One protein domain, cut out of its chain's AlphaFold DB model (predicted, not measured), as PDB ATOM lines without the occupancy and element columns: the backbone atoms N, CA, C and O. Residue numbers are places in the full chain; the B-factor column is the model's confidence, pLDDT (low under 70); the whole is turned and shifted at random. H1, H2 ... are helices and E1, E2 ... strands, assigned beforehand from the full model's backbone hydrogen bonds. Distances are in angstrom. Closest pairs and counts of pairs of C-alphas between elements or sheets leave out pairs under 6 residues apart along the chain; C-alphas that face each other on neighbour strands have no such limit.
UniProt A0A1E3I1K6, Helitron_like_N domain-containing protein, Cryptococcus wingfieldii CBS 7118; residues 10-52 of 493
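Overview. This is residues 10 to 52 of the 493 residues of the protein "Helitron_like_N domain-containing protein" of Cryptococcus wingfieldii CBS 7118 (UniProt A0A1E3I1K6). This piece has little regular structure: mostly loop, with a small two-strand hairpin, E1 and E2, and a short helix, H1, just before it. Residues 12 to 18 stick out as a free arm. The 43 printed residues hold H1, E1, E2 in that order, a mixed class with only 10 residues in named elements; E1 and E2 are antiparallel. It is only just loose, close to compact, with a radius of gyration of the C-alphas of 11.1 A and spans of 28 by 23 by 18 A.

Along the chain. Find C-alpha 21 at (18.773, 13.799, -3.833); H1 runs from there to residue 24, 5.2 A. E1 is residues 27 to 29, 7.1 A. E2 is residues 39 to 41, 7.1 A, ending at (5.308, 13.246, -4.056).

Arrangement. In the hairpin of E1 and E2, look for N 28 and O 40, 3.0 A apart, within hydrogen-bond range. H1 is apart from E2. H1 is too short for an O i to N i+4 pair; its 1 O i to N i+3 pair is not within range.

Size, cuts and confidence. The C-alphas farthest apart, of Pro 35 and Gly 52, are 29.2 A apart. The printed part has no cut and no long link. Confidence is under 70 at residues 10 to 12, 16 and 30 to 38.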
ATOM      1  N   SER A  10       9.558  28.173 -11.732       60.56
ATOM      2  CA  SER A  10      10.939  28.583 -12.012       60.56
ATOM      3  C   SER A  10      11.961  27.439 -11.951       60.56
ATOM      4  O   SER A  10      13.071  27.595 -12.448       60.56
ATOM      5  N   ALA A  11      11.608  26.292 -11.361       60.38
ATOM      6  CA  ALA A  11      12.451  25.097 -11.302       60.38
ATOM      7  C   ALA A  11      12.183  24.104 -12.450       60.38
ATOM      8  O   ALA A  11      12.795  23.033 -12.474       60.38
ATOM      9  N   VAL A  12      11.259  24.434 -13.359       67.75
ATOM     10  CA  VAL A  12      10.921  23.616 -14.528       67.75
ATOM     11  C   VAL A  12      11.641  24.181 -15.750       67.75
ATOM     12  O   VAL A  12      11.369  25.301 -16.173       67.75
ATOM     13  N   SER A  13      12.544  23.394 -16.326       72.19
ATOM     14  CA  SER A  13      13.239  23.680 -17.584       72.19
ATOM     15  C   SER A  13      12.910  22.583 -18.590       72.19
ATOM     16  O   SER A  13      13.040  21.404 -18.268       72.19
ATOM     17  N   ASP A  14      12.465  22.950 -19.792       76.12
ATOM     18  CA  ASP A  14      12.131  22.005 -20.871       76.12
ATOM     19  C   ASP A  14      11.120  20.911 -20.473       76.12
ATOM     20  O   ASP A  14      11.242  19.758 -20.875       76.12
ATOM     21  N   ASN A  15      10.111  21.264 -19.664       71.94
ATOM     22  CA  ASN A  15       9.141  20.340 -19.047       71.94
ATOM     23  C   ASN A  15       9.732  19.334 -18.038       71.94
ATOM     24  O   ASN A  15       9.019  18.449 -17.567       71.94
ATOM     25  N   TRP A  16      10.996  19.491 -17.641       69.38
ATOM     26  CA  TRP A  16      11.640  18.700 -16.595       69.38
ATOM     27  C   TRP A  16      11.885  19.538 -15.342       69.38
ATOM     28  O   TRP A  16      12.262  20.702 -15.413       69.38
ATOM     29  N   ALA A  17      11.700  18.932 -14.168       73.06
ATOM     30  CA  ALA A  17      12.063  19.532 -12.890       73.06
ATOM     31  C   ALA A  17      13.255  18.785 -12.284       73.06
ATOM     32  O   ALA A  17      13.211  17.568 -12.088       73.06
ATOM     33  N   HIS A  18      14.319  19.513 -11.948       71.88
ATOM     34  CA  HIS A  18      15.494  18.929 -11.306       71.88
ATOM     35  C   HIS A  18      15.347  18.943  -9.782       71.88
ATOM     36  O   HIS A  18      15.214  19.992  -9.151       71.88
ATOM     37  N   PHE A  19      15.421  17.764  -9.165       74.69
ATOM     38  CA  PHE A  19      15.336  17.614  -7.714       74.69
ATOM     39  C   PHE A  19      16.688  17.247  -7.115       74.69
ATOM     40  O   PHE A  19      17.391  16.364  -7.604       74.69
ATOM     41  N   CYS A  20      17.028  17.858  -5.978       74.50
ATOM     42  CA  CYS A  20      18.145  17.366  -5.181       74.50
ATOM     43  C   CYS A  20      17.838  15.953  -4.653       74.50
ATOM     44  O   CYS A  20      16.675  15.584  -4.465       74.50
ATOM     45  N   ARG A  21      18.884  15.192  -4.308       79.25
ATOM     46  CA  ARG A  21      18.773  13.799  -3.833       79.25
ATOM     47  C   ARG A  21      17.767  13.592  -2.690       79.25
ATOM     48  O   ARG A  21      17.163  12.532  -2.577       79.25
ATOM     49  N   LYS A  22      17.583  14.587  -1.814       80.81
ATOM     50  CA  LYS A  22      16.623  14.508  -0.695       80.81
ATOM     51  C   LYS A  22      15.173  14.689  -1.148       80.81
ATOM     52  O   LYS A  22      14.284  14.046  -0.596       80.81
ATOM     53  N   CYS A  23      14.940  15.573  -2.117       80.00
ATOM     54  CA  CYS A  23      13.613  15.805  -2.674       80.00
ATOM     55  C   CYS A  23      13.201  14.650  -3.589       80.00
ATOM     56  O   CYS A  23      12.075  14.184  -3.466       80.00
ATOM     57  N   SER A  24      14.117  14.129  -4.415       82.19
ATOM     58  CA  SER A  24      13.833  12.981  -5.284       82.19
ATOM     59  C   SER A  24      13.476  11.721  -4.493       82.19
ATOM     60  O   SER A  24      12.561  11.004  -4.872       82.19
ATOM     61  N   ALA A  25      14.087  11.503  -3.323       85.69
ATOM     62  CA  ALA A  25      13.732  10.399  -2.420       85.69
ATOM     63  C   ALA A  25      12.296  10.470  -1.851       85.69
ATOM     64  O   ALA A  25      11.847   9.537  -1.185       85.69
ATOM     65  N   CYS A  26      11.587  11.585  -2.050       85.62
ATOM     66  CA  CYS A  26      10.189  11.751  -1.654       85.62
ATOM     67  C   CYS A  26       9.202  11.519  -2.813       85.62
ATOM     68  O   CYS A  26       7.992  11.611  -2.597       85.62
ATOM     69  N   ILE A  27       9.711  11.240  -4.014       83.75
ATOM     70  CA  ILE A  27       8.944  11.028  -5.241       83.75
ATOM     71  C   ILE A  27       8.854   9.521  -5.510       83.75
ATOM     72  O   ILE A  27       9.821   8.790  -5.303       83.75
ATOM     73  N   ALA A  28       7.689   9.058  -5.951       80.12
ATOM     74  CA  ALA A  28       7.486   7.713  -6.484       80.12
ATOM     75  C   ALA A  28       6.738   7.799  -7.822       80.12
ATOM     76  O   ALA A  28       6.244   8.869  -8.181       80.12
ATOM     77  N   GLU A  29       6.661   6.689  -8.558       72.62
ATOM     78  CA  GLU A  29       5.737   6.571  -9.693       72.62
ATOM     79  C   GLU A  29       4.319   6.918  -9.247       72.62
ATOM     80  O   GLU A  29       3.866   6.478  -8.181       72.62
ATOM     81  N   ASP A  30       3.652   7.746 -10.048       68.31
ATOM     82  CA  ASP A  30       2.255   8.037  -9.794       68.31
ATOM     83  C   ASP A  30       1.424   6.790 -10.121       68.31
ATOM     84  O   ASP A  30       1.537   6.204 -11.194       68.31
ATOM     85  N   LYS A  31       0.620   6.350  -9.152       67.31
ATOM     86  CA  LYS A  31      -0.339   5.250  -9.334       67.31
ATOM     87  C   LYS A  31      -1.725   5.767  -9.708       67.31
ATOM     88  O   LYS A  31      -2.649   4.966  -9.852       67.31
ATOM     89  N   SER A  32      -1.896   7.086  -9.785       63.72
ATOM     90  CA  SER A  32      -3.107   7.698 -10.304       63.72
ATOM     91  C   SER A  32      -3.235   7.389 -11.800       63.72
ATOM     92  O   SER A  32      -2.245   7.245 -12.511       63.72
ATOM     93  N   ALA A  33      -4.467   7.244 -12.289       60.72
ATOM     94  CA  ALA A  33      -4.729   7.039 -13.715       60.72
ATOM     95  C   ALA A  33      -4.632   8.351 -14.524       60.72
ATOM     96  O   ALA A  33      -5.172   8.421 -15.627       60.72
ATOM     97  N   ASP A  34      -4.015   9.402 -13.966       64.06
ATOM     98  CA  ASP A  34      -3.871  10.699 -14.618       64.06
ATOM     99  C   ASP A  34      -2.675  10.664 -15.589       64.06
ATOM    100  O   ASP A  34      -1.526  10.580 -15.154       64.06
ATOM    101  N   PRO A  35      -2.903  10.748 -16.912       63.00
ATOM    102  CA  PRO A  35      -1.828  10.724 -17.904       63.00
ATOM    103  C   PRO A  35      -0.917  11.963 -17.851       63.00
ATOM    104  O   PRO A  35       0.096  12.001 -18.547       63.00
ATOM    105  N   SER A  36      -1.265  12.979 -17.054       64.19
ATOM    106  CA  SER A  36      -0.529  14.244 -16.946       64.19
ATOM    107  C   SER A  36       0.698  14.160 -16.030       64.19
ATOM    108  O   SER A  36       1.576  15.019 -16.115       64.19
ATOM    109  N   PHE A  37       0.784  13.143 -15.164       62.00
ATOM    110  CA  PHE A  37       1.883  12.981 -14.209       62.00
ATOM    111  C   PHE A  37       2.420  11.550 -14.215       62.00
ATOM    112  O   PHE A  37       1.713  10.599 -13.916       62.00
ATOM    113  N   SER A  38       3.715  11.388 -14.492       64.94
ATOM    114  CA  SER A  38       4.405  10.096 -14.346       64.94
ATOM    115  C   SER A  38       4.892   9.835 -12.915       64.94
ATOM    116  O   SER A  38       5.167   8.696 -12.534       64.94
ATOM    117  N   HIS A  39       5.007  10.886 -12.098       71.12
ATOM    118  CA  HIS A  39       5.597  10.825 -10.766       71.12
ATOM    119  C   HIS A  39       4.893  11.761  -9.780       71.12
ATOM    120  O   HIS A  39       4.586  12.906 -10.111       71.12
ATOM    121  N   ALA A  40       4.719  11.302  -8.537       74.62
ATOM    122  CA  ALA A  40       4.054  12.050  -7.473       74.62
ATOM    123  C   ALA A  40       4.868  12.070  -6.168       74.62
ATOM    124  O   ALA A  40       5.561  11.112  -5.807       74.62
ATOM    125  N   PHE A  41       4.757  13.168  -5.411       79.06
ATOM    126  CA  PHE A  41       5.308  13.246  -4.056       79.06
ATOM    127  C   PHE A  41       4.474  12.396  -3.094       79.06
ATOM    128  O   PHE A  41       3.346  12.745  -2.759       79.06
ATOM    129  N   THR A  42       5.059  11.314  -2.579       84.38
ATOM    130  CA  THR A  42       4.420  10.442  -1.572       84.38
ATOM    131  C   THR A  42       4.683  10.904  -0.142       84.38
ATOM    132  O   THR A  42       4.002  10.501   0.801       84.38
ATOM    133  N   LYS A  43       5.703  11.748   0.048       85.62
ATOM    134  CA  LYS A  43       6.094  12.320   1.336       85.62
ATOM    135  C   LYS A  43       6.409  13.798   1.150       85.62
ATOM    136  O   LYS A  43       7.017  14.180   0.160       85.62
ATOM    137  N   VAL A  44       6.109  14.618   2.153       87.00
ATOM    138  CA  VAL A  44       6.519  16.033   2.159       87.00
ATOM    139  C   VAL A  44       8.054  16.121   2.240       87.00
ATOM    140  O   VAL A  44       8.622  15.602   3.207       87.00
ATOM    141  N   PRO A  45       8.775  16.740   1.289       87.81
ATOM    142  CA  PRO A  45      10.223  16.905   1.412       87.81
ATOM    143  C   PRO A  45      10.573  17.867   2.555       87.81
ATOM    144  O   PRO A  45       9.934  18.904   2.716       87.81
ATOM    145  N   SER A  46      11.601  17.556   3.347       89.00
ATOM    146  CA  SER A  46      11.898  18.300   4.585       89.00
ATOM    147  C   SER A  46      12.302  19.764   4.366       89.00
ATOM    148  O   SER A  46      12.058  20.591   5.235       89.00
ATOM    149  N   LEU A  47      12.881  20.105   3.217       87.56
ATOM    150  CA  LEU A  47      13.291  21.474   2.877       87.56
ATOM    151  C   LEU A  47      12.346  22.137   1.858       87.56
ATOM    152  O   LEU A  47      12.740  23.064   1.164       87.56
ATOM    153  N   SER A  48      11.117  21.630   1.717       85.62
ATOM    154  CA  SER A  48      10.139  22.158   0.757       85.62
ATOM    155  C   SER A  48       9.250  23.249   1.354       85.62
ATOM    156  O   SER A  48       9.012  23.292   2.562       85.62
ATOM    157  N   ARG A  49       8.652  24.067   0.478       84.94
ATOM    158  CA  ARG A  49       7.584  25.018   0.838       84.94
ATOM    159  C   ARG A  49       6.391  24.328   1.511       84.94
ATOM    160  O   ARG A  49       5.843  24.874   2.462       84.94
ATOM    161  N   ALA A  50       6.049  23.110   1.083       83.94
ATOM    162  CA  ALA A  50       5.008  22.289   1.710       83.94
ATOM    163  C   ALA A  50       5.340  21.916   3.168       83.94
ATOM    164  O   ALA A  50       4.440  21.667   3.964       83.94
ATOM    165  N   ASN A  51       6.621  21.935   3.545       90.19
ATOM    166  CA  ASN A  51       7.073  21.799   4.926       90.19
ATOM    167  C   ASN A  51       7.238  23.156   5.639       90.19
ATOM    168  O   ASN A  51       8.139  23.321   6.459       90.19
ATOM    169  N   GLY A  52       6.450  24.168   5.275       87.88
ATOM    170  CA  GLY A  52       6.504  25.491   5.904       87.88
ATOM    171  C   GLY A  52       7.825  26.243   5.707       87.88
ATOM    172  O   GLY A  52       8.092  27.187   6.440       87.88
TER     173      GLY A  52